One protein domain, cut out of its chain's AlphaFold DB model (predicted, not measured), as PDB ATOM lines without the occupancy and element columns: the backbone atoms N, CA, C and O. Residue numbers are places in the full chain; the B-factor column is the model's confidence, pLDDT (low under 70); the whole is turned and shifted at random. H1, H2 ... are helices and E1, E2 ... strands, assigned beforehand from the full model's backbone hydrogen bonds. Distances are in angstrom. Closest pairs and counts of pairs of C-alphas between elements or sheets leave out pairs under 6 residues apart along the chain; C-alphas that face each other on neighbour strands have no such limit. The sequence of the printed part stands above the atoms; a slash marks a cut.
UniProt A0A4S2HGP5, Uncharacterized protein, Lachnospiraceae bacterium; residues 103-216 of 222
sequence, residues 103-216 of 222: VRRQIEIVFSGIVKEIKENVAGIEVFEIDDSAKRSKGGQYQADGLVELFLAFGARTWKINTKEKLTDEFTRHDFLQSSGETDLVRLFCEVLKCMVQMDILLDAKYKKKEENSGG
ATOM      1  N   VAL A 103      50.654 -20.112 -40.971       64.19
ATOM      2  CA  VAL A 103      50.077 -21.273 -41.666       64.19
ATOM      3  C   VAL A 103      48.741 -21.699 -41.056       64.19
ATOM      4  O   VAL A 103      47.829 -22.047 -41.792       64.19
ATOM      5  N   ARG A 104      48.574 -21.574 -39.735       65.06
ATOM      6  CA  ARG A 104      47.297 -21.844 -39.051       65.06
ATOM      7  C   ARG A 104      46.141 -20.990 -39.574       65.06
ATOM      8  O   ARG A 104      45.064 -21.506 -39.834       65.06
ATOM      9  N   ARG A 105      46.390 -19.701 -39.816       69.94
ATOM     10  CA  ARG A 105      45.405 -18.754 -40.358       69.94
ATOM     11  C   ARG A 105      45.028 -19.109 -41.793       69.94
ATOM     12  O   ARG A 105      43.870 -18.998 -42.173       69.94
ATOM     13  N   GLN A 106      46.005 -19.570 -42.574       62.50
ATOM     14  CA  GLN A 106      45.765 -20.035 -43.939       62.50
ATOM     15  C   GLN A 106      44.884 -21.294 -43.940       62.50
ATOM     16  O   GLN A 106      43.945 -21.375 -44.722       62.50
ATOM     17  N   ILE A 107      45.137 -22.236 -43.022       66.19
ATOM     18  CA  ILE A 107      44.334 -23.457 -42.844       66.19
ATOM     19  C   ILE A 107      42.877 -23.120 -42.518       66.19
ATOM     20  O   ILE A 107      41.972 -23.618 -43.181       66.19
ATOM     21  N   GLU A 108      42.640 -22.270 -41.520       67.25
ATOM     22  CA  GLU A 108      41.277 -21.946 -41.081       67.25
ATOM     23  C   GLU A 108      40.438 -21.296 -42.182       67.25
ATOM     24  O   GLU A 108      39.272 -21.643 -42.345       67.25
ATOM     25  N   ILE A 109      41.031 -20.401 -42.975       65.94
ATOM     26  CA  ILE A 109      40.328 -19.736 -44.080       65.94
ATOM     27  C   ILE A 109      39.910 -20.743 -45.151       65.94
ATOM     28  O   ILE A 109      38.767 -20.734 -45.607       65.94
ATOM     29  N   VAL A 110      40.829 -21.624 -45.541       63.41
ATOM     30  CA  VAL A 110      40.619 -22.590 -46.628       63.41
ATOM     31  C   VAL A 110      39.556 -23.605 -46.256       63.41
ATOM     32  O   VAL A 110      38.670 -23.911 -47.049       63.41
ATOM     33  N   PHE A 111      39.610 -24.078 -45.018       72.94
ATOM     34  CA  PHE A 111      38.683 -25.068 -44.497       72.94
ATOM     35  C   PHE A 111      37.514 -24.435 -43.732       72.94
ATOM     36  O   PHE A 111      36.794 -25.138 -43.026       72.94
ATOM     37  N   SER A 112      37.274 -23.129 -43.897       73.88
ATOM     38  CA  SER A 112      36.214 -22.390 -43.196       73.88
ATOM     39  C   SER A 112      34.823 -22.983 -43.433       73.88
ATOM     40  O   SER A 112      34.023 -23.068 -42.503       73.88
ATOM     41  N   GLY A 113      34.556 -23.476 -44.648       72.12
ATOM     42  CA  GLY A 113      33.323 -24.195 -44.976       72.12
ATOM     43  C   GLY A 113      33.152 -25.482 -44.162       72.12
ATOM     44  O   GLY A 113      32.081 -25.721 -43.614       72.12
ATOM     45  N   ILE A 114      34.226 -26.260 -43.996       80.00
ATOM     46  CA  ILE A 114      34.213 -27.485 -43.182       80.00
ATOM     47  C   ILE A 114      34.075 -27.141 -41.698       80.00
ATOM     48  O   ILE A 114      33.295 -27.768 -40.986       80.00
ATOM     49  N   VAL A 115      34.780 -26.112 -41.217       84.88
ATOM     50  CA  VAL A 115      34.642 -25.619 -39.838       84.88
ATOM     51  C   VAL A 115      33.200 -25.193 -39.560       84.88
ATOM     52  O   VAL A 115      32.660 -25.512 -38.500       84.88
ATOM     53  N   LYS A 116      32.548 -24.521 -40.515       82.19
ATOM     54  CA  LYS A 116      31.131 -24.167 -40.427       82.19
ATOM     55  C   LYS A 116      30.242 -25.412 -40.368       82.19
ATOM     56  O   LYS A 116      29.401 -25.501 -39.480       82.19
ATOM     57  N   GLU A 117      30.473 -26.394 -41.235       82.94
ATOM     58  CA  GLU A 117      29.709 -27.645 -41.239       82.94
ATOM     59  C   GLU A 117      29.857 -28.413 -39.913       82.94
ATOM     60  O   GLU A 117      28.873 -28.930 -39.384       82.94
ATOM     61  N   ILE A 118      31.052 -28.415 -39.316       89.81
ATOM     62  CA  ILE A 118      31.299 -28.976 -37.981       89.81
ATOM     63  C   ILE A 118      30.504 -28.213 -36.913       89.81
ATOM     64  O   ILE A 118      29.824 -28.845 -36.106       89.81
ATOM     65  N   LYS A 119      30.569 -26.872 -36.910       89.88
ATOM     66  CA  LYS A 119      29.826 -26.020 -35.962       89.88
ATOM     67  C   LYS A 119      28.313 -26.281 -36.037       89.88
ATOM     68  O   LYS A 119      27.648 -26.301 -35.007       89.88
ATOM     69  N   GLU A 120      27.777 -26.502 -37.238       89.12
ATOM     70  CA  GLU A 120      26.345 -26.732 -37.468       89.12
ATOM     71  C   GLU A 120      25.900 -28.161 -37.129       89.12
ATOM     72  O   GLU A 120      24.801 -28.362 -36.611       89.12
ATOM     73  N   ASN A 121      26.743 -29.163 -37.395       90.88
ATOM     74  CA  ASN A 121      26.343 -30.564 -37.288       90.88
ATOM     75  C   ASN A 121      26.787 -31.242 -35.992       90.88
ATOM     76  O   ASN A 121      26.187 -32.247 -35.620       90.88
ATOM     77  N   VAL A 122      27.804 -30.747 -35.284       93.81
ATOM     78  CA  VAL A 122      28.344 -31.399 -34.081       93.81
ATOM     79  C   VAL A 122      27.792 -30.741 -32.817       93.81
ATOM     80  O   VAL A 122      28.288 -29.728 -32.337       93.81
ATOM     81  N   ALA A 123      26.752 -31.340 -32.238       90.38
ATOM     82  CA  ALA A 123      26.107 -30.799 -31.045       90.38
ATOM     83  C   ALA A 123      27.053 -30.741 -29.828       90.38
ATOM     84  O   ALA A 123      27.728 -31.717 -29.499       90.38
ATOM     85  N   GLY A 124      27.039 -29.608 -29.119       88.56
ATOM     86  CA  GLY A 124      27.824 -29.398 -27.897       88.56
ATOM     87  C   GLY A 124      29.277 -28.979 -28.128       88.56
ATOM     88  O   GLY A 124      30.009 -28.834 -27.148       88.56
ATOM     89  N   ILE A 125      29.689 -28.772 -29.383       94.06
ATOM     90  CA  ILE A 125      31.002 -28.218 -29.709       94.06
ATOM     91  C   ILE A 125      30.994 -26.687 -29.605       94.06
ATOM     92  O   ILE A 125      30.045 -26.018 -30.003       94.06
ATOM     93  N   GLU A 126      32.081 -26.131 -29.092       93.50
ATOM     94  CA  GLU A 126      32.381 -24.704 -29.098       93.50
ATOM     95  C   GLU A 126      33.743 -24.539 -29.782       93.50
ATOM     96  O   GLU A 126      34.740 -25.115 -29.343       93.50
ATOM     97  N   VAL A 127      33.770 -23.822 -30.906       91.31
ATOM     98  CA  VAL A 127      34.962 -23.706 -31.757       91.31
ATOM     99  C   VAL A 127      35.477 -22.277 -31.723       91.31
ATOM    100  O   VAL A 127      34.756 -21.365 -32.126       91.31
ATOM    101  N   PHE A 128      36.716 -22.122 -31.274       89.94
ATOM    102  CA  PHE A 128      37.457 -20.868 -31.251       89.94
ATOM    103  C   PHE A 128      38.246 -20.685 -32.544       89.94
ATOM    104  O   PHE A 128      38.844 -21.638 -33.048       89.94
ATOM    105  N   GLU A 129      38.240 -19.470 -33.070       82.50
ATOM    106  CA  GLU A 129      39.045 -19.064 -34.224       82.50
ATOM    107  C   GLU A 129      40.370 -18.450 -33.758       82.50
ATOM    108  O   GLU A 129      40.525 -18.086 -32.594       82.50
ATOM    109  N   ILE A 130      41.346 -18.299 -34.657       73.44
ATOM    110  CA  ILE A 130      42.676 -17.767 -34.306       73.44
ATOM    111  C   ILE A 130      42.661 -16.395 -33.617       73.44
ATOM    112  O   ILE A 130      43.584 -16.094 -32.857       73.44
ATOM    113  N   ASP A 131      41.657 -15.561 -33.891       72.75
ATOM    114  CA  ASP A 131      41.519 -14.239 -33.266       72.75
ATOM    115  C   ASP A 131      40.898 -14.296 -31.864       72.75
ATOM    116  O   ASP A 131      40.971 -13.320 -31.108       72.75
ATOM    117  N   ASP A 132      40.340 -15.442 -31.474       78.31
ATOM    118  CA  ASP A 132      39.781 -15.622 -30.149       78.31
ATOM    119  C   ASP A 132      40.908 -15.770 -29.124       78.31
ATOM    120  O   ASP A 132      41.656 -16.746 -29.072       78.31
ATOM    121  N   SER A 133      40.988 -14.806 -28.207       71.06
ATOM    122  CA  SER A 133      41.876 -14.891 -27.037       71.06
ATOM    123  C   SER A 133      41.488 -16.011 -26.052       71.06
ATOM    124  O   SER A 133      42.227 -16.302 -25.103       71.06
ATOM    125  N   ALA A 134      40.329 -16.641 -26.266       75.25
ATOM    126  CA  ALA A 134      39.782 -17.686 -25.423       75.25
ATOM    127  C   ALA A 134      40.574 -18.993 -25.563       75.25
ATOM    128  O   ALA A 134      40.789 -19.535 -26.646       75.25
ATOM    129  N   LYS A 135      40.988 -19.539 -24.419       76.94
ATOM    130  CA  LYS A 135      41.577 -20.876 -24.334       76.94
ATOM    131  C   LYS A 135      40.538 -21.866 -23.837       76.94
ATOM    132  O   LYS A 135      39.636 -21.517 -23.076       76.94
ATOM    133  N   ARG A 136      40.726 -23.130 -24.216       85.19
ATOM    134  CA  ARG A 136      39.933 -24.249 -23.702       85.19
ATOM    135  C   ARG A 136      39.911 -24.239 -22.168       85.19
ATOM    136  O   ARG A 136      40.957 -24.244 -21.526       85.19
ATOM    137  N   SER A 137      38.706 -24.262 -21.608       86.56
ATOM    138  CA  SER A 137      38.405 -24.223 -20.168       86.56
ATOM    139  C   SER A 137      37.443 -25.337 -19.719       86.56
ATOM    140  O   SER A 137      37.403 -25.702 -18.540       86.56
ATOM    141  N   LYS A 138      36.679 -25.915 -20.652       89.56
ATOM    142  CA  LYS A 138      35.767 -27.046 -20.426       89.56
ATOM    143  C   LYS A 138      35.826 -28.050 -21.577       89.56
ATOM    144  O   LYS A 138      36.402 -27.777 -22.635       89.56
ATOM    145  N   GLY A 139      35.242 -29.223 -21.346       91.56
ATOM    146  CA  GLY A 139      35.037 -30.216 -22.396       91.56
ATOM    147  C   GLY A 139      34.140 -29.664 -23.508       91.56
ATOM    148  O   GLY A 139      33.271 -28.833 -23.244       91.56
ATOM    149  N   GLY A 140      34.372 -30.096 -24.744       92.44
ATOM    150  CA  GLY A 140      33.622 -29.619 -25.911       92.44
ATOM    151  C   GLY A 140      34.183 -28.358 -26.581       92.44
ATOM    152  O   GLY A 140      33.646 -27.938 -27.598       92.44
ATOM    153  N   GLN A 141      35.262 -27.766 -26.059       94.25
ATOM    154  CA  GLN A 141      35.907 -26.575 -26.630       94.25
ATOM    155  C   GLN A 141      37.150 -26.923 -27.463       94.25
ATOM    156  O   GLN A 141      38.079 -27.551 -26.947       94.25
ATOM    157  N   TYR A 142      37.202 -26.462 -28.716       93.19
ATOM    158  CA  TYR A 142      38.263 -26.773 -29.684       93.19
ATOM    159  C   TYR A 142      38.720 -25.527 -30.444       93.19
ATOM    160  O   TYR A 142      37.966 -24.575 -30.592       93.19
ATOM    161  N   GLN A 143      39.958 -25.539 -30.937       91.12
ATOM    162  CA  GLN A 143      40.463 -24.523 -31.865       91.12
ATOM    163  C   GLN A 143      40.195 -24.975 -33.304       91.12
ATOM    164  O   GLN A 143      40.288 -26.174 -33.595       91.12
ATOM    165  N   ALA A 144      39.842 -24.042 -34.185       88.06
ATOM    166  CA  ALA A 144      39.495 -24.345 -35.568       88.06
ATOM    167  C   ALA A 144      40.676 -24.976 -36.324       88.06
ATOM    168  O   ALA A 144      40.493 -26.024 -36.944       88.06
ATOM    169  N   ASP A 145      41.893 -24.436 -36.196       82.50
ATOM    170  CA  ASP A 145      43.110 -25.022 -36.775       82.50
ATOM    171  C   ASP A 145      43.311 -26.503 -36.391       82.50
ATOM    172  O   ASP A 145      43.600 -27.341 -37.247       82.50
ATOM    173  N   GLY A 146      43.087 -26.845 -35.121       86.94
ATOM    174  CA  GLY A 146      43.177 -28.213 -34.617       86.94
ATOM    175  C   GLY A 146      42.094 -29.138 -35.177       86.94
ATOM    176  O   GLY A 146      42.380 -30.292 -35.496       86.94
ATOM    177  N   LEU A 147      40.859 -28.653 -35.340       90.25
ATOM    178  CA  LEU A 147      39.784 -29.436 -35.963       90.25
ATOM    179  C   LEU A 147      40.073 -29.729 -37.432       90.25
ATOM    180  O   LEU A 147      39.834 -30.846 -37.892       90.25
ATOM    181  N   VAL A 148      40.630 -28.754 -38.148       83.75
ATOM    182  CA  VAL A 148      41.048 -28.948 -39.535       83.75
ATOM    183  C   VAL A 148      42.200 -29.948 -39.616       83.75
ATOM    184  O   VAL A 148      42.179 -30.838 -40.464       83.75
ATOM    185  N   GLU A 149      43.172 -29.884 -38.704       82.88
ATOM    186  CA  GLU A 149      44.248 -30.878 -38.642       82.88
ATOM    187  C   GLU A 149      43.700 -32.298 -38.411       82.88
ATOM    188  O   GLU A 149      44.113 -33.239 -39.095       82.88
ATOM    189  N   LEU A 150      42.720 -32.453 -37.511       89.38
ATOM    190  CA  LEU A 150      42.025 -33.725 -37.292       89.38
ATOM    191  C   LEU A 150      41.286 -34.206 -38.543       89.38
ATOM    192  O   LEU A 150      41.369 -35.388 -38.874       89.38
ATOM    193  N   PHE A 151      40.578 -33.316 -39.238       86.25
ATOM    194  CA  PHE A 151      39.866 -33.650 -40.470       86.25
ATOM    195  C   PHE A 151      40.827 -34.155 -41.554       86.25
ATOM    196  O   PHE A 151      40.614 -35.211 -42.152       86.25
ATOM    197  N   LEU A 152      41.947 -33.459 -41.743       78.81
ATOM    198  CA  LEU A 152      42.992 -33.837 -42.692       78.81
ATOM    199  C   LEU A 152      43.685 -35.159 -42.317       78.81
ATOM    200  O   LEU A 152      44.053 -35.958 -43.186       78.81
ATOM    201  N   ALA A 153      43.877 -35.417 -41.023       84.00
ATOM    202  CA  ALA A 153      44.391 -36.689 -40.525       84.00
ATOM    203  C   ALA A 153      43.397 -37.835 -40.784       84.00
ATOM    204  O   ALA A 153      43.792 -38.897 -41.275       84.00
ATOM    205  N   PHE A 154      42.108 -37.584 -40.540       86.12
ATOM    206  CA  PHE A 154      41.011 -38.518 -40.773       86.12
ATOM    207  C   PHE A 154      40.878 -38.901 -42.250       86.12
ATOM    208  O   PHE A 154      40.926 -40.089 -42.578       86.12
ATOM    209  N   GLY A 155      40.799 -37.917 -43.151       80.56
ATOM    210  CA  GLY A 155      40.687 -38.154 -44.594       80.56
ATOM    211  C   GLY A 155      41.869 -38.942 -45.158       80.56
ATOM    212  O   GLY A 155      41.703 -39.860 -45.961       80.56
ATOM    213  N   ALA A 156      43.069 -38.666 -44.653       76.12
ATOM    214  CA  ALA A 156      44.280 -39.362 -45.066       76.12
ATOM    215  C   ALA A 156      44.591 -40.639 -44.272       76.12
ATOM    216  O   ALA A 156      45.644 -41.239 -44.490       76.12
ATOM    217  N   ARG A 157      43.706 -41.043 -43.350       82.00
ATOM    218  CA  ARG A 157      43.819 -42.275 -42.553       82.00
ATOM    219  C   ARG A 157      45.168 -42.410 -41.836       82.00
ATOM    220  O   ARG A 157      45.771 -43.479 -41.809       82.00
ATOM    221  N   THR A 158      45.641 -41.314 -41.254       80.19
ATOM    222  CA  THR A 158      46.883 -41.254 -40.470       80.19
ATOM    223  C   THR A 158      46.626 -40.572 -39.131       80.19
ATOM    224  O   THR A 158      45.658 -39.838 -38.973       80.19
ATOM    225  N   TRP A 159      47.495 -40.804 -38.151       78.06
ATOM    226  CA  TRP A 159      47.396 -40.209 -36.814       78.06
ATOM    227  C   TRP A 159      48.154 -38.880 -36.686       78.06
ATOM    228  O   TRP A 159      47.950 -38.148 -35.721       78.06
ATOM    229  N   LYS A 160      49.043 -38.568 -37.636       74.88
ATOM    230  CA  LYS A 160      49.802 -37.314 -37.675       74.88
ATOM    231  C   LYS A 160      49.961 -36.831 -39.102       74.88
ATOM    232  O   LYS A 160      50.156 -37.632 -40.022       74.88
ATOM    233  N   ILE A 161      49.912 -35.516 -39.268       69.75
ATOM    234  CA  ILE A 161      50.115 -34.860 -40.550       69.75
ATOM    235  C   ILE A 161      51.146 -33.747 -40.428       69.75
ATOM    236  O   ILE A 161      51.264 -33.098 -39.393       69.75
ATOM    237  N   ASN A 162      51.913 -33.536 -41.493       69.12
ATOM    238  CA  ASN A 162      52.658 -32.301 -41.658       69.12
ATOM    239  C   ASN A 162      51.718 -31.301 -42.327       69.12
ATOM    240  O   ASN A 162      51.544 -31.334 -43.543       69.12
ATOM    241  N   THR A 163      51.062 -30.457 -41.533       62.75
ATOM    242  CA  THR A 163      49.981 -29.582 -42.008       62.75
ATOM    243  C   THR A 163      50.444 -28.649 -43.125       62.75
ATOM    244  O   THR A 163      49.682 -28.408 -44.047       62.75
ATOM    245  N   LYS A 164      51.712 -28.205 -43.108       60.50
ATOM    246  CA  LYS A 164      52.310 -27.384 -44.178       60.50
ATOM    247  C   LYS A 164      52.364 -28.099 -45.527       60.50
ATOM    248  O   LYS A 164      52.050 -27.501 -46.542       60.50
ATOM    249  N   GLU A 165      52.778 -29.357 -45.514       61.03
ATOM    250  CA  GLU A 165      52.977 -30.183 -46.710       61.03
ATOM    251  C   GLU A 165      51.628 -30.695 -47.232       61.03
ATOM    252  O   GLU A 165      51.318 -30.589 -48.414       61.03
ATOM    253  N   LYS A 166      50.751 -31.116 -46.312       56.56
ATOM    254  CA  LYS A 166      49.390 -31.548 -46.636       56.56
ATOM    255  C   LYS A 166      48.457 -30.437 -47.070       56.56
ATOM    256  O   LYS A 166      47.543 -30.735 -47.820       56.56
ATOM    257  N   LEU A 167      48.652 -29.199 -46.616       57.28
ATOM    258  CA  LEU A 167      47.969 -28.050 -47.204       57.28
ATOM    259  C   LEU A 167      48.215 -28.059 -48.704       57.28
ATOM    260  O   LEU A 167      47.263 -28.114 -49.458       57.28
ATOM    261  N   THR A 168      49.477 -28.078 -49.135       52.69
ATOM    262  CA  THR A 168      49.857 -28.058 -50.555       52.69
ATOM    263  C   THR A 168      49.256 -29.227 -51.352       52.69
ATOM    264  O   THR A 168      48.752 -29.015 -52.459       52.69
ATOM    265  N   ASP A 169      49.230 -30.429 -50.772       54.03
ATOM    266  CA  ASP A 169      48.667 -31.631 -51.408       54.03
ATOM    267  C   ASP A 169      47.125 -31.667 -51.417       54.03
ATOM    268  O   ASP A 169      46.508 -32.040 -52.413       54.03
ATOM    269  N   GLU A 170      46.462 -31.273 -50.329       53.78
ATOM    270  CA  GLU A 170      44.994 -31.209 -50.264       53.78
ATOM    271  C   GLU A 170      44.451 -29.966 -50.970       53.78
ATOM    272  O   GLU A 170      43.334 -30.000 -51.460       53.78
ATOM    273  N   PHE A 171      45.245 -28.908 -51.154       51.31
ATOM    274  CA  PHE A 171      44.914 -27.795 -52.048       51.31
ATOM    275  C   PHE A 171      44.768 -28.263 -53.494       51.31
ATOM    276  O   PHE A 171      43.792 -27.926 -54.157       51.31
ATOM    277  N   THR A 172      45.717 -29.070 -53.981       44.31
ATOM    278  CA  THR A 172      45.646 -29.645 -55.335       44.31
ATOM    279  C   THR A 172      44.520 -30.671 -55.466       44.31
ATOM    280  O   THR A 172      43.977 -30.855 -56.556       44.31
ATOM    281  N   ARG A 173      44.118 -31.305 -54.358       49.22
ATOM    282  CA  ARG A 173      42.997 -32.249 -54.303       49.22
ATOM    283  C   ARG A 173      41.630 -31.579 -54.207       49.22
ATOM    284  O   ARG A 173      40.717 -32.019 -54.895       49.22
ATOM    285  N   HIS A 174      41.484 -30.527 -53.405       45.84
ATOM    286  CA  HIS A 174      40.234 -29.795 -53.189       45.84
ATOM    287  C   HIS A 174      39.744 -29.128 -54.488       45.84
ATOM    288  O   HIS A 174      38.554 -29.186 -54.793       45.84
ATOM    289  N   ASP A 175      40.663 -28.635 -55.331       39.53
ATOM    290  CA  ASP A 175      40.362 -28.165 -56.696       39.53
ATOM    291  C   ASP A 175      39.896 -29.297 -57.647       39.53
ATOM    292  O   ASP A 175      39.151 -29.050 -58.595       39.53
ATOM    293  N   PHE A 176      40.287 -30.555 -57.398       35.88
ATOM    294  CA  PHE A 176      39.894 -31.729 -58.200       35.88
ATOM    295  C   PHE A 176      38.631 -32.444 -57.667       35.88
ATOM    296  O   PHE A 176      37.953 -33.155 -58.413       35.88
ATOM    297  N   LEU A 177      38.306 -32.275 -56.379       41.00
ATOM    298  CA  LEU A 177      37.336 -33.083 -55.623       41.00
ATOM    299  C   LEU A 177      35.961 -32.438 -55.407       41.00
ATOM    300  O   LEU A 177      35.095 -33.071 -54.804       41.00
ATOM    301  N   GLN A 178      35.678 -31.288 -56.029       44.94
ATOM    302  CA  GLN A 178      34.316 -30.727 -56.157       44.94
ATOM    303  C   GLN A 178      33.316 -31.649 -56.917       44.94
ATOM    304  O   GLN A 178      32.210 -31.240 -57.269       44.94
ATOM    305  N   SER A 179      33.672 -32.916 -57.160       39.88
ATOM    306  CA  SER A 179      32.827 -33.975 -57.706       39.88
ATOM    307  C   SER A 179      32.409 -34.979 -56.615       39.88
ATOM    308  O   SER A 179      33.063 -35.983 -56.364       39.88
ATOM    309  N   SER A 180      31.246 -34.748 -55.998       45.22
ATOM    310  CA  SER A 180      30.369 -35.741 -55.327       45.22
ATOM    311  C   SER A 180      30.889 -36.622 -54.164       45.22
ATOM    312  O   SER A 180      30.061 -37.241 -53.507       45.22
ATOM    313  N   GLY A 181      32.192 -36.695 -53.863       52.00
ATOM    314  CA  GLY A 181      32.749 -37.602 -52.839       52.00
ATOM    315  C   GLY A 181      33.013 -36.984 -51.458       52.00
ATOM    316  O   GLY A 181      33.158 -37.713 -50.477       52.00
ATOM    317  N   GLU A 182      33.081 -35.653 -51.356       59.88
ATOM    318  CA  GLU A 182      33.541 -34.952 -50.144       59.88
ATOM    319  C   GLU A 182      32.441 -34.801 -49.076       59.88
ATOM    320  O   GLU A 182      32.722 -34.930 -47.886       59.88
ATOM    321  N   THR A 183      31.172 -34.638 -49.478       62.94
ATOM    322  CA  THR A 183      30.035 -34.508 -48.542       62.94
ATOM    323  C   THR A 183      29.901 -35.725 -47.624       62.94
ATOM    324  O   THR A 183      29.603 -35.585 -46.440       62.94
ATOM    325  N   ASP A 184      30.183 -36.929 -48.128       76.50
ATOM    326  CA  ASP A 184      30.168 -38.135 -47.298       76.50
ATOM    327  C   ASP A 184      31.343 -38.189 -46.317       76.50
ATOM    328  O   ASP A 184      31.167 -38.645 -45.186       76.50
ATOM    329  N   LEU A 185      32.526 -37.701 -46.702       81.81
ATOM    330  CA  LEU A 185      33.686 -37.673 -45.812       81.81
ATOM    331  C   LEU A 185      33.481 -36.681 -44.664       81.81
ATOM    332  O   LEU A 185      33.749 -37.034 -43.515       81.81
ATOM    333  N   VAL A 186      32.983 -35.475 -44.958       83.94
ATOM    334  CA  VAL A 186      32.690 -34.473 -43.923       83.94
ATOM    335  C   VAL A 186      31.588 -34.976 -42.997       83.94
ATOM    336  O   VAL A 186      31.750 -34.935 -41.778       83.94
ATOM    337  N   ARG A 187      30.523 -35.575 -43.544       87.12
ATOM    338  CA  ARG A 187      29.467 -36.203 -42.741       87.12
ATOM    339  C   ARG A 187      30.016 -37.296 -41.822       87.12
ATOM    340  O   ARG A 187      29.720 -37.291 -40.629       87.12
ATOM    341  N   LEU A 188      30.829 -38.218 -42.345       90.00
ATOM    342  CA  LEU A 188      31.462 -39.281 -41.553       90.00
ATOM    343  C   LEU A 188      32.376 -38.711 -40.465       90.00
ATOM    344  O   LEU A 188      32.350 -39.187 -39.331       90.00
ATOM    345  N   PHE A 189      33.156 -37.682 -40.796       92.69
ATOM    346  CA  PHE A 189      34.001 -36.994 -39.832       92.69
ATOM    347  C   PHE A 189      33.169 -36.359 -38.714       92.69
ATOM    348  O   PHE A 189      33.473 -36.571 -37.544       92.69
ATOM    349  N   CYS A 190      32.083 -35.657 -39.052       94.06
ATOM    350  CA  CYS A 190      31.166 -35.066 -38.082       94.06
ATOM    351  C   CYS A 190      30.544 -36.121 -37.155       94.06
ATOM    352  O   CYS A 190      30.470 -35.892 -35.950       94.06
ATOM    353  N   GLU A 191      30.142 -37.288 -37.668       94.06
ATOM    354  CA  GLU A 191      29.618 -38.384 -36.833       94.06
ATOM    355  C   GLU A 191      30.655 -38.914 -35.836       94.06
ATOM    356  O   GLU A 191      30.360 -39.091 -34.653       94.06
ATOM    357  N   VAL A 192      31.899 -39.114 -36.278       94.31
ATOM    358  CA  VAL A 192      32.986 -39.533 -35.381       94.31
ATOM    359  C   VAL A 192      33.301 -38.434 -34.362       94.31
ATOM    360  O   VAL A 192      33.448 -38.711 -33.168       94.31
ATOM    361  N   LEU A 193      33.353 -37.179 -34.809       96.00
ATOM    362  CA  LEU A 193      33.661 -36.035 -33.964       96.00
ATOM    363  C   LEU A 193      32.583 -35.818 -32.893       96.00
ATOM    364  O   LEU A 193      32.938 -35.554 -31.749       96.00
ATOM    365  N   LYS A 194      31.292 -36.026 -33.196       96.06
ATOM    366  CA  LYS A 194      30.207 -36.026 -32.193       96.06
ATOM    367  C   LYS A 194      30.506 -36.967 -31.032       96.06
ATOM    368  O   LYS A 194      30.414 -36.556 -29.876       96.06
ATOM    369  N   CYS A 195      30.906 -38.205 -31.323       94.94
ATOM    370  CA  CYS A 195      31.262 -39.180 -30.293       94.94
ATOM    371  C   CYS A 195      32.458 -38.705 -29.454       94.94
ATOM    372  O   CYS A 195      32.442 -38.820 -28.227       94.94
ATOM    373  N   MET A 196      33.477 -38.129 -30.099       94.88
ATOM    374  CA  MET A 196      34.656 -37.593 -29.410       94.88
ATOM    375  C   MET A 196      34.307 -36.409 -28.501       94.88
ATOM    376  O   MET A 196      34.754 -36.375 -27.356       94.88
ATOM    377  N   VAL A 197      33.480 -35.476 -28.976       95.94
ATOM    378  CA  VAL A 197      33.019 -34.300 -28.221       95.94
ATOM    379  C   VAL A 197      32.183 -34.724 -27.016       95.94
ATOM    380  O   VAL A 197      32.423 -34.263 -25.903       95.94
ATOM    381  N   GLN A 198      31.240 -35.652 -27.202       94.88
ATOM    382  CA  GLN A 198      30.437 -36.183 -26.097       94.88
ATOM    383  C   GLN A 198      31.311 -36.854 -25.036       94.88
ATOM    384  O   GLN A 198      31.132 -36.612 -23.841       94.88
ATOM    385  N   MET A 199      32.281 -37.668 -25.461       94.38
ATOM    386  CA  MET A 199      33.232 -38.293 -24.548       94.38
ATOM    387  C   MET A 199      34.044 -37.242 -23.781       94.38
ATOM    388  O   MET A 199      34.196 -37.356 -22.566       94.38
ATOM    389  N   ASP A 200      34.526 -36.208 -24.466       94.94
ATOM    390  CA  ASP A 200      35.311 -35.130 -23.870       94.94
ATOM    391  C   ASP A 200      34.522 -34.350 -22.804       94.94
ATOM    392  O   ASP A 200      35.012 -34.131 -21.694       94.94
ATOM    393  N   ILE A 201      33.260 -34.016 -23.093       94.50
ATOM    394  CA  ILE A 201      32.347 -33.364 -22.143       94.50
ATOM    395  C   ILE A 201      32.109 -34.250 -20.911       94.50
ATOM    396  O   ILE A 201      32.165 -33.770 -19.775       94.50
ATOM    397  N   LEU A 202      31.864 -35.551 -21.110       93.50
ATOM    398  CA  LEU A 202      31.641 -36.495 -20.010       93.50
ATOM    399  C   LEU A 202      32.885 -36.659 -19.126       93.50
ATOM    400  O   LEU A 202      32.763 -36.757 -17.900       93.50
ATOM    401  N   LEU A 203      34.076 -36.682 -19.730       92.31
ATOM    402  CA  LEU A 203      35.340 -36.740 -19.002       92.31
ATOM    403  C   LEU A 203      35.550 -35.464 -18.178       92.31
ATOM    404  O   LEU A 203      35.773 -35.568 -16.971       92.31
ATOM    405  N   ASP A 204      35.397 -34.281 -18.776       91.88
ATOM    406  CA  ASP A 204      35.524 -33.001 -18.064       91.88
ATOM    407  C   ASP A 204      34.580 -32.941 -16.849       91.88
ATOM    408  O   ASP A 204      35.011 -32.676 -15.723       91.88
ATOM    409  N   ALA A 205      33.309 -33.314 -17.039       89.12
ATOM    410  CA  ALA A 205      32.311 -33.333 -15.972       89.12
ATOM    411  C   ALA A 205      32.653 -34.315 -14.834       89.12
ATOM    412  O   ALA A 205      32.407 -34.026 -13.657       89.12
ATOM    413  N   LYS A 206      33.218 -35.488 -15.155       86.88
ATOM    414  CA  LYS A 206      33.585 -36.507 -14.159       86.88
ATOM    415  C   LYS A 206      34.813 -36.104 -13.344       86.88
ATOM    416  O   LYS A 206      34.836 -36.338 -12.134       86.88
ATOM    417  N   TYR A 207      35.831 -35.532 -13.985       79.75
ATOM    418  CA  TYR A 207      37.093 -35.211 -13.319       79.75
ATOM    419  C   TYR A 207      37.036 -33.891 -12.538       79.75
ATOM    420  O   TYR A 207      37.556 -33.861 -11.422       79.75
ATOM    421  N   LYS A 208      36.282 -32.878 -12.994       74.56
ATOM    422  CA  LYS A 208      36.027 -31.659 -12.198       74.56
ATOM    423  C   LYS A 208      35.288 -31.951 -10.885       74.56
ATOM    424  O   LYS A 208      35.720 -31.515  -9.821       74.56
ATOM    425  N   LYS A 209      34.260 -32.812 -10.913       60.97
ATOM    426  CA  LYS A 209      33.558 -33.269  -9.691       60.97
ATOM    427  C   LYS A 209      34.470 -33.994  -8.697       60.97
ATOM    428  O   LYS A 209      34.199 -34.005  -7.496       60.97
ATOM    429  N   LYS A 210      35.534 -34.651  -9.172       57.91
ATOM    430  CA  LYS A 210      36.483 -35.366  -8.310       57.91
ATOM    431  C   LYS A 210      37.444 -34.401  -7.611       57.91
ATOM    432  O   LYS A 210      37.787 -34.656  -6.458       57.91
ATOM    433  N   GLU A 211      37.839 -33.303  -8.254       57.56
ATOM    434  CA  GLU A 211      38.654 -32.240  -7.645       57.56
ATOM    435  C   GLU A 211      37.882 -31.471  -6.567       57.56
ATOM    436  O   GLU A 211      38.387 -31.308  -5.456       57.56
ATOM    437  N   GLU A 212      36.617 -31.122  -6.817       56.88
ATOM    438  CA  GLU A 212      35.752 -30.483  -5.811       56.88
ATOM    439  C   GLU A 212      35.523 -31.394  -4.588       56.88
ATOM    440  O   GLU A 212      35.678 -30.968  -3.440       56.88
ATOM    441  N   ASN A 213      35.264 -32.690  -4.811       54.59
ATOM    442  CA  ASN A 213      35.075 -33.665  -3.728       54.59
ATOM    443  C   ASN A 213      36.370 -34.048  -2.982       54.59
ATOM    444  O   ASN A 213      36.301 -34.533  -1.850       54.59
ATOM    445  N   SER A 214      37.551 -33.858  -3.579       54.41
ATOM    446  CA  SER A 214      38.844 -34.143  -2.928       54.41
ATOM    447  C   SER A 214      39.459 -32.914  -2.245       54.41
ATOM    448  O   SER A 214      40.161 -33.072  -1.242       54.41
ATOM    449  N   GLY A 215      39.118 -31.698  -2.684       47.84
ATOM    450  CA  GLY A 215      39.446 -30.442  -1.998       47.84
ATOM    451  C   GLY A 215      38.730 -30.266  -0.650       47.84
ATOM    452  O   GLY A 215      39.287 -29.667   0.270       47.84
ATOM    453  N   GLY A 216      37.552 -30.877  -0.474       45.12
ATOM    454  CA  GLY A 216      36.796 -30.855   0.787       45.12
ATOM    455  C   GLY A 216      37.438 -31.614   1.961       45.12
ATOM    456  O   GLY A 216      37.033 -31.419   3.105       45.12
TER     457      GLY A 216
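This is residues 103 to 216 of the 222 residues of an uncharacterized protein of Lachnospiraceae bacterium (UniProt A0A4S2HGP5). One long helix, H5, runs past a small body, and residues 209 to 216, of which 209 to 215 belong to H5, stick out beyond it. In that body H1 and H2 cross the start of H3, beside a tiny sheet of E1 and E2, while H4 lies at the end opposite H5's tip. The printed part has 114 residues with five named helices and two named strands, in the order H1, H2, E1, E2, H3, H4, H5; it is mostly helix, and the sheet, order E1 E2, is parallel. It is only just compact, close to loose, with a radius of gyration of the C-alphas of 16.0 A and spans of 59 by 27 by 25 A.

Start with H1, residues 103 to 110, and H2, residues 112 to 121, close but not clearly touching: their closest C-alphas, Glu 108 and Val 115, are 7.7 A apart. Next compare E1, residues 126 to 128, with E2, residues 141 to 143: N 128 and O 142 are within hydrogen-bond range at 2.8 A. The hub is H3, residues 144 to 155; its residues 144 to 148 touch H1, about perpendicular at 75 degrees, closest C-alphas Glu 108 and Asp 145, 5.6 A. The same residues touch H2, about perpendicular at 87 degrees, closest C-alphas Val 115 and Ala 144, 6.6 A. H4, residues 163 to 177, is close to H3 but not clearly touching, closest C-alphas Glu 149 and Thr 163, 6.8 A. H5, residues 182 to 215, touches H2 with residues 186 to 190 at a steep tilt of 64 degrees, closest C-alphas Ile 118 and Cys 190, 6.1 A. H3 and H5 only just touch, with 3 pairs of C-alphas within 8 A, the closest Phe 151 and Phe 189, 6.8 A. Every O i to N i+4 pair is within hydrogen-bond range in H1, H2 and H3; H4 has 9 of 11 and H5 29 of 30.

Find C-alpha 103 at (50.077, -21.273, -41.666), where H1 begins. H3 starts at C-alpha 144, (39.495, -24.345, -35.568), and measures 16.5 A; H4 measures 18.9 A. H5 runs 48.7 A to C-alpha 215 at (39.446, -30.442, -1.998).

The two C-alphas farthest apart, Phe 176 and Gly 216, are 59.1 A apart. The printed part has no cut; E1 to E2 is a long link, residues 129 to 140. Look for pLDDT under 70 at residues 103 to 110, 161 to 183 and 209 to 216.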